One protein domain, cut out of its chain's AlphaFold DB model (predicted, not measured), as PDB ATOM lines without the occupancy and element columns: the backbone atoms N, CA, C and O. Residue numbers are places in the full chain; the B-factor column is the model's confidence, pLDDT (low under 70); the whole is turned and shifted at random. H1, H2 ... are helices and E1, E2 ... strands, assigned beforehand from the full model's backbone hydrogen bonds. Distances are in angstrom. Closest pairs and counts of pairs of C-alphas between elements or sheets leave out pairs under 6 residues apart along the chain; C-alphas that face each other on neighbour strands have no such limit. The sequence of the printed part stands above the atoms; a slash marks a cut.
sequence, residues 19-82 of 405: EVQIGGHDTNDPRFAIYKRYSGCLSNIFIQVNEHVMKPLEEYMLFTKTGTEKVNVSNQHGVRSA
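This is residues 19 to 82 of the 405 residues of an uncharacterized protein of Callosobruchus maculatus (UniProt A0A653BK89). The model has little regular structure: a small hairpin of E1 and E2 with the one-turn helix H1 just after it, between two long winding stretches. Residues 19 to 46 run out to a far turn near Pro 30 and fold back, while residues 61 to 82 loop round from H1. The 64 printed residues hold E1, E2 and H1 in that order, an antiparallel sheet E1 - E2, mixed class, with only 11 residues in named elements. It is only just loose, close to compact, with a radius of gyration of the C-alphas of 13.1 A and spans of 39 by 28 by 18 A.

E1, residues 47 to 49, and E2, residues 52 to 54, form a hairpin, antiparallel at 153 degrees. N 47 and O 54 are within hydrogen-bond range at 2.9 A. H1, residues 56 to 60, follows E2 by a tight link; its O i to N i+4 pair is within hydrogen-bond range. The closest C-alphas of E1 and H1, Ile 47 and Pro 56, are 8.0 A apart.

E1 begins at C-alpha 47 (160.794, 164.609, 224.905) and is 6.5 A long, E2 6.2 A. H1, 6.0 A, ends at C-alpha 60 (151.953, 163.932, 214.131).

The farthest C-alphas, Pro 30 and Thr 66, are 39.9 A apart. The printed part has no cut. The pLDDT is under 70 at residues 33, 52, 59 to 72 and 74 to 82.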
ATOM      1  N   GLU A  19     159.097 152.566 223.118       74.75
ATOM      2  CA  GLU A  19     157.842 153.309 222.892       74.75
ATOM      3  C   GLU A  19     157.561 154.324 224.015       74.75
ATOM      4  O   GLU A  19     157.617 153.994 225.200       74.75
ATOM      5  N   VAL A  20     157.214 155.563 223.646       77.12
ATOM      6  CA  VAL A  20     156.669 156.570 224.573       77.12
ATOM      7  C   VAL A  20     155.232 156.868 224.178       77.12
ATOM      8  O   VAL A  20     154.920 157.034 223.001       77.12
ATOM      9  N   GLN A  21     154.348 156.929 225.168       80.00
ATOM     10  CA  GLN A  21     152.911 157.062 224.966       80.00
ATOM     11  C   GLN A  21     152.395 158.328 225.649       80.00
ATOM     12  O   GLN A  21     152.780 158.648 226.774       80.00
ATOM     13  N   ILE A  22     151.505 159.041 224.963       79.94
ATOM     14  CA  ILE A  22     150.945 160.329 225.379       79.94
ATOM     15  C   ILE A  22     149.420 160.204 225.328       79.94
ATOM     16  O   ILE A  22     148.880 159.550 224.443       79.94
ATOM     17  N   GLY A  23     148.714 160.816 226.280       79.81
ATOM     18  CA  GLY A  23     147.246 160.776 226.327       79.81
ATOM     19  C   GLY A  23     146.641 159.552 227.034       79.81
ATOM     20  O   GLY A  23     145.421 159.466 227.157       79.81
ATOM     21  N   GLY A  24     147.464 158.645 227.566       81.56
ATOM     22  CA  GLY A  24     147.041 157.544 228.441       81.56
ATOM     23  C   GLY A  24     147.367 156.152 227.901       81.56
ATOM     24  O   GLY A  24     147.796 156.003 226.758       81.56
ATOM     25  N   HIS A  25     147.178 155.126 228.737       79.62
ATOM     26  CA  HIS A  25     147.491 153.747 228.372       79.62
ATOM     27  C   HIS A  25     146.412 152.725 228.748       79.62
ATOM     28  O   HIS A  25     146.147 152.469 229.924       79.62
ATOM     29  N   ASP A  26     145.881 152.026 227.741       74.81
ATOM     30  CA  ASP A  26     145.112 150.793 227.924       74.81
ATOM     31  C   ASP A  26     146.046 149.627 228.331       74.81
ATOM     32  O   ASP A  26     146.468 148.802 227.517       74.81
ATOM     33  N   THR A  27     146.373 149.555 229.625       77.38
ATOM     34  CA  THR A  27     147.012 148.392 230.270       77.38
ATOM     35  C   THR A  27     146.160 147.817 231.394       77.38
ATOM     36  O   THR A  27     145.380 148.513 232.037       77.38
ATOM     37  N   ASN A  28     146.359 146.524 231.660       76.38
ATOM     38  CA  ASN A  28     145.751 145.815 232.790       76.38
ATOM     39  C   ASN A  28     146.519 146.030 234.112       76.38
ATOM     40  O   ASN A  28     146.153 145.468 235.141       76.38
ATOM     41  N   ASP A  29     147.596 146.819 234.081       81.06
ATOM     42  CA  ASP A  29     148.450 147.100 235.229       81.06
ATOM     43  C   ASP A  29     147.742 148.095 236.170       81.06
ATOM     44  O   ASP A  29     147.467 149.230 235.763       81.06
ATOM     45  N   PRO A  30     147.466 147.747 237.443       78.38
ATOM     46  CA  PRO A  30     146.683 148.607 238.337       78.38
ATOM     47  C   PRO A  30     147.367 149.952 238.630       78.38
ATOM     48  O   PRO A  30     146.698 150.917 238.990       78.38
ATOM     49  N   ARG A  31     148.688 150.037 238.414       76.69
ATOM     50  CA  ARG A  31     149.495 151.265 238.512       76.69
ATOM     51  C   ARG A  31     149.083 152.341 237.500       76.69
ATOM     52  O   ARG A  31     149.201 153.523 237.800       76.69
ATOM     53  N   PHE A  32     148.578 151.940 236.331       77.62
ATOM     54  CA  PHE A  32     148.183 152.847 235.246       77.62
ATOM     55  C   PHE A  32     146.661 152.971 235.080       77.62
ATOM     56  O   PHE A  32     146.204 153.734 234.236       77.62
ATOM     57  N   ALA A  33     145.862 152.305 235.923       69.75
ATOM     58  CA  ALA A  33     144.398 152.291 235.827       69.75
ATOM     59  C   ALA A  33     143.736 153.686 235.902       69.75
ATOM     60  O   ALA A  33     142.649 153.877 235.356       69.75
ATOM     61  N   ILE A  34     144.391 154.661 236.543       76.94
ATOM     62  CA  ILE A  34     143.956 156.069 236.597       76.94
ATOM     63  C   ILE A  34     144.238 156.787 235.264       76.94
ATOM     64  O   ILE A  34     143.440 157.602 234.811       76.94
ATOM     65  N   TYR A  35     145.341 156.442 234.599       75.56
ATOM     66  CA  TYR A  35     145.850 157.087 233.385       75.56
ATOM     67  C   TYR A  35     145.393 156.381 232.105       75.56
ATOM     68  O   TYR A  35     146.094 156.392 231.096       75.56
ATOM     69  N   LYS A  36     144.214 155.747 232.133       80.38
ATOM     70  CA  LYS A  36     143.709 154.964 231.001       80.38
ATOM     71  C   LYS A  36     143.482 155.830 229.759       80.38
ATOM     72  O   LYS A  36     143.855 155.422 228.664       80.38
ATOM     73  N   ARG A  37     142.864 157.007 229.931       79.94
ATOM     74  CA  ARG A  37     142.567 157.993 228.874       79.94
ATOM     75  C   ARG A  37     142.583 159.406 229.452       79.94
ATOM     76  O   ARG A  37     141.888 159.671 230.429       79.94
ATOM     77  N   TYR A  38     143.359 160.287 228.840       83.06
ATOM     78  CA  TYR A  38     143.334 161.729 229.067       83.06
ATOM     79  C   TYR A  38     142.245 162.372 228.198       83.06
ATOM     80  O   TYR A  38     141.952 161.897 227.101       83.06
ATOM     81  N   SER A  39     141.650 163.457 228.690       81.38
ATOM     82  CA  SER A  39     140.724 164.312 227.945       81.38
ATOM     83  C   SER A  39     141.050 165.756 228.298       81.38
ATOM     84  O   SER A  39     141.155 166.079 229.479       81.38
ATOM     85  N   GLY A  40     141.238 166.592 227.283       79.56
ATOM     86  CA  GLY A  40     141.787 167.937 227.411       79.56
ATOM     87  C   GLY A  40     142.812 168.204 226.311       79.56
ATOM     88  O   GLY A  40     142.958 167.408 225.380       79.56
ATOM     89  N   CYS A  41     143.535 169.314 226.423       83.31
ATOM     90  CA  CYS A  41     144.428 169.805 225.380       83.31
ATOM     91  C   CYS A  41     145.890 169.781 225.833       83.31
ATOM     92  O   CYS A  41     146.221 170.253 226.919       83.31
ATOM     93  N   LEU A  42     146.772 169.265 224.975       79.56
ATOM     94  CA  LEU A  42     148.215 169.233 225.202       79.56
ATOM     95  C   LEU A  42     148.917 170.052 224.116       79.56
ATOM     96  O   LEU A  42     148.677 169.847 222.928       79.56
ATOM     97  N   SER A  43     149.802 170.957 224.525       81.12
ATOM     98  CA  SER A  43     150.620 171.789 223.641       81.12
ATOM     99  C   SER A  43     152.093 171.705 224.043       81.12
ATOM    100  O   SER A  43     152.422 171.293 225.154       81.12
ATOM    101  N   ASN A  44     152.990 172.065 223.119       79.31
ATOM    102  CA  ASN A  44     154.435 172.184 223.347       79.31
ATOM    103  C   ASN A  44     155.111 170.957 224.001       79.31
ATOM    104  O   ASN A  44     156.074 171.107 224.750       79.31
ATOM    105  N   ILE A  45     154.647 169.735 223.702       80.94
ATOM    106  CA  ILE A  45     155.322 168.511 224.154       80.94
ATOM    107  C   ILE A  45     156.629 168.318 223.379       80.94
ATOM    108  O   ILE A  45     156.625 168.086 222.168       80.94
ATOM    109  N   PHE A  46     157.730 168.311 224.122       81.19
ATOM    110  CA  PHE A  46     159.031 167.807 223.704       81.19
ATOM    111  C   PHE A  46     159.468 166.684 224.653       81.19
ATOM    112  O   PHE A  46     159.126 166.685 225.836       81.19
ATOM    113  N   ILE A  47     160.220 165.717 224.137       79.81
ATOM    114  CA  ILE A  47     160.794 164.609 224.905       79.81
ATOM    115  C   ILE A  47     162.280 164.558 224.567       79.81
ATOM    116  O   ILE A  47     162.631 164.376 223.405       79.81
ATOM    117  N   GLN A  48     163.155 164.698 225.561       79.56
ATOM    118  CA  GLN A  48     164.596 164.581 225.356       79.56
ATOM    119  C   GLN A  48     165.089 163.223 225.866       79.56
ATOM    120  O   GLN A  48     164.945 162.915 227.049       79.56
ATOM    121  N   VAL A  49     165.670 162.414 224.979       76.75
ATOM    122  CA  VAL A  49     166.279 161.115 225.314       76.75
ATOM    123  C   VAL A  49     167.657 161.064 224.672       76.75
ATOM    124  O   VAL A  49     167.768 161.220 223.460       76.75
ATOM    125  N   ASN A  50     168.703 160.842 225.474       70.56
ATOM    126  CA  ASN A  50     170.095 160.750 225.007       70.56
ATOM    127  C   ASN A  50     170.452 161.899 224.043       70.56
ATOM    128  O   ASN A  50     170.784 161.680 222.876       70.56
ATOM    129  N   GLU A  51     170.268 163.130 224.536       73.25
ATOM    130  CA  GLU A  51     170.477 164.418 223.847       73.25
ATOM    131  C   GLU A  51     169.552 164.700 222.643       73.25
ATOM    132  O   GLU A  51     169.353 165.864 222.297       73.25
ATOM    133  N   HIS A  52     168.886 163.692 222.073       68.75
ATOM    134  CA  HIS A  52     167.932 163.859 220.977       68.75
ATOM    135  C   HIS A  52     166.610 164.443 221.499       68.75
ATOM    136  O   HIS A  52     165.928 163.830 222.325       68.75
ATOM    137  N   VAL A  53     166.230 165.624 221.001       74.69
ATOM    138  CA  VAL A  53     164.939 166.268 221.294       74.69
ATOM    139  C   VAL A  53     163.903 165.825 220.262       74.69
ATOM    140  O   VAL A  53     163.938 166.237 219.106       74.69
ATOM    141  N   MET A  54     162.965 164.993 220.699       73.19
ATOM    142  CA  MET A  54     161.820 164.527 219.922       73.19
ATOM    143  C   MET A  54     160.620 165.452 220.164       73.19
ATOM    144  O   MET A  54     160.394 165.894 221.292       73.19
ATOM    145  N   LYS A  55     159.813 165.709 219.132       77.75
ATOM    146  CA  LYS A  55     158.596 166.533 219.225       77.75
ATOM    147  C   LYS A  55     157.390 165.811 218.604       77.75
ATOM    148  O   LYS A  55     157.034 166.096 217.459       77.75
ATOM    149  N   PRO A  56     156.729 164.903 219.344       71.94
ATOM    150  CA  PRO A  56     155.686 164.041 218.780       71.94
ATOM    151  C   PRO A  56     154.498 164.795 218.168       71.94
ATOM    152  O   PRO A  56     153.865 164.290 217.250       71.94
ATOM    153  N   LEU A  57     154.198 166.011 218.645       71.75
ATOM    154  CA  LEU A  57     153.125 166.844 218.088       71.75
ATOM    155  C   LEU A  57     153.492 167.481 216.737       71.75
ATOM    156  O   LEU A  57     152.615 167.613 215.891       71.75
ATOM    157  N   GLU A  58     154.755 167.866 216.516       71.31
ATOM    158  CA  GLU A  58     155.194 168.387 215.208       71.31
ATOM    159  C   GLU A  58     155.226 167.255 214.171       71.31
ATOM    160  O   GLU A  58     154.745 167.435 213.058       71.31
ATOM    161  N   GLU A  59     155.681 166.063 214.567       67.75
ATOM    162  CA  GLU A  59     155.692 164.866 213.719       67.75
ATOM    163  C   GLU A  59     154.274 164.377 213.361       67.75
ATOM    164  O   GLU A  59     153.972 164.173 212.187       67.75
ATOM    165  N   TYR A  60     153.367 164.281 214.344       69.38
ATOM    166  CA  TYR A  60     151.953 163.932 214.131       69.38
ATOM    167  C   TYR A  60     151.229 164.902 213.180       69.38
ATOM    168  O   TYR A  60     150.335 164.499 212.439       69.38
ATOM    169  N   MET A  61     151.620 166.179 213.182       66.62
ATOM    170  CA  MET A  61     151.087 167.199 212.272       66.62
ATOM    171  C   MET A  61     151.895 167.335 210.968       66.62
ATOM    172  O   MET A  61     151.681 168.290 210.227       66.62
ATOM    173  N   LEU A  62     152.796 166.387 210.671       63.91
ATOM    174  CA  LEU A  62     153.631 166.334 209.462       63.91
ATOM    175  C   LEU A  62     154.559 167.554 209.268       63.91
ATOM    176  O   LEU A  62     155.070 167.784 208.173       63.91
ATOM    177  N   PHE A  63     154.857 168.307 210.332       60.12
ATOM    178  CA  PHE A  63     155.826 169.410 210.323       60.12
ATOM    179  C   PHE A  63     157.270 168.888 210.422       60.12
ATOM    180  O   PHE A  63     158.025 169.230 211.336       60.12
ATOM    181  N   THR A  64     157.668 168.033 209.478       57.12
ATOM    182  CA  THR A  64     158.983 167.381 209.440       57.12
ATOM    183  C   THR A  64     160.093 168.362 209.057       57.12
ATOM    184  O   THR A  64     160.530 168.422 207.908       57.12
ATOM    185  N   LYS A  65     160.594 169.124 210.036       56.50
ATOM    186  CA  LYS A  65     161.904 169.776 209.903       56.50
ATOM    187  C   LYS A  65     163.005 168.714 209.848       56.50
ATOM    188  O   LYS A  65     162.921 167.677 210.504       56.50
ATOM    189  N   THR A  66     164.030 168.981 209.046       51.50
ATOM    190  CA  THR A  66     165.124 168.054 208.730       51.50
ATOM    191  C   THR A  66     165.793 167.497 209.994       51.50
ATOM    192  O   THR A  66     166.467 168.214 210.729       51.50
ATOM    193  N   GLY A  67     165.583 166.199 210.255       53.53
ATOM    194  CA  GLY A  67     166.125 165.487 211.423       53.53
ATOM    195  C   GLY A  67     165.180 164.479 212.100       53.53
ATOM    196  O   GLY A  67     165.643 163.687 212.919       53.53
ATOM    197  N   THR A  68     163.882 164.463 211.769       55.09
ATOM    198  CA  THR A  68     162.869 163.629 212.457       55.09
ATOM    199  C   THR A  68     162.824 162.146 212.056       55.09
ATOM    200  O   THR A  68     162.091 161.390 212.680       55.09
ATOM    201  N   GLU A  69     163.621 161.690 211.082       56.75
ATOM    202  CA  GLU A  69     163.596 160.320 210.508       56.75
ATOM    203  C   GLU A  69     163.761 159.172 211.538       56.75
ATOM    204  O   GLU A  69     163.432 158.019 211.270       56.75
ATOM    205  N   LYS A  70     164.265 159.476 212.740       59.69
ATOM    206  CA  LYS A  70     164.524 158.506 213.818       59.69
ATOM    207  C   LYS A  70     163.309 158.190 214.709       59.69
ATOM    208  O   LYS A  70     163.447 157.376 215.620       59.69
ATOM    209  N   VAL A  71     162.161 158.842 214.505       62.47
ATOM    210  CA  VAL A  71     160.954 158.710 215.347       62.47
ATOM    211  C   VAL A  71     159.727 158.463 214.457       62.47
ATOM    212  O   VAL A  71     159.724 158.850 213.291       62.47
ATOM    213  N   ASN A  72     158.732 157.732 214.973       65.38
ATOM    214  CA  ASN A  72     157.499 157.404 214.253       65.38
ATOM    215  C   ASN A  72     156.302 157.287 215.222       65.38
ATOM    216  O   ASN A  72     156.273 156.396 216.079       65.38
ATOM    217  N   VAL A  73     155.301 158.161 215.074       70.81
ATOM    218  CA  VAL A  73     154.019 158.132 215.797       70.81
ATOM    219  C   VAL A  73     153.154 156.959 215.307       70.81
ATOM    220  O   VAL A  73     152.310 157.076 214.420       70.81
ATOM    221  N   SER A  74     153.335 155.802 215.946       64.81
ATOM    222  CA  SER A  74     152.695 154.536 215.564       64.81
ATOM    223  C   SER A  74     151.193 154.426 215.874       64.81
ATOM    224  O   SER A  74     150.527 153.532 215.347       64.81
ATOM    225  N   ASN A  75     150.638 155.287 216.736       66.31
ATOM    226  CA  ASN A  75     149.229 155.232 217.137       66.31
ATOM    227  C   ASN A  75     148.666 156.627 217.459       66.31
ATOM    228  O   ASN A  75     149.129 157.301 218.374       66.31
ATOM    229  N   GLN A  76     147.630 157.024 216.716       67.06
ATOM    230  CA  GLN A  76     147.014 158.357 216.747       67.06
ATOM    231  C   GLN A  76     145.558 158.365 217.263       67.06
ATOM    232  O   GLN A  76     144.821 159.331 217.057       67.06
ATOM    233  N   HIS A  77     145.081 157.281 217.885       66.12
ATOM    234  CA  HIS A  77     143.662 157.142 218.234       66.12
ATOM    235  C   HIS A  77     143.163 158.197 219.240       66.12
ATOM    236  O   HIS A  77     143.497 158.162 220.421       66.12
ATOM    237  N   GLY A  78     142.269 159.076 218.778       66.00
ATOM    238  CA  GLY A  78     141.575 160.070 219.607       66.00
ATOM    239  C   GLY A  78     142.248 161.443 219.670       66.00
ATOM    240  O   GLY A  78     141.629 162.382 220.166       66.00
ATOM    241  N   VAL A  79     143.461 161.587 219.129       69.75
ATOM    242  CA  VAL A  79     144.112 162.895 218.966       69.75
ATOM    243  C   VAL A  79     143.413 163.672 217.842       69.75
ATOM    244  O   VAL A  79     142.995 163.095 216.838       69.75
ATOM    245  N   ARG A  80     143.270 164.989 218.022       64.69
ATOM    246  CA  ARG A  80     142.835 165.942 216.990       64.69
ATOM    247  C   ARG A  80     143.910 167.021 216.864       64.69
ATOM    248  O   ARG A  80     144.453 167.459 217.876       64.69
ATOM    249  N   SER A  81     144.243 167.424 215.644       64.81
ATOM    250  CA  SER A  81     145.319 168.382 215.372       64.81
ATOM    251  C   SER A  81     144.922 169.823 215.716       64.81
ATOM    252  O   SER A  81     143.860 170.288 215.314       64.81
ATOM    253  N   ALA A  82     145.815 170.520 216.432       62.84
ATOM    254  CA  ALA A  82     145.861 171.963 216.740       62.84
ATOM    255  C   ALA A  82     144.640 172.655 217.401       62.84
ATOM    256  O   ALA A  82     144.823 173.651 218.100       62.84
TER     257      ALA A  82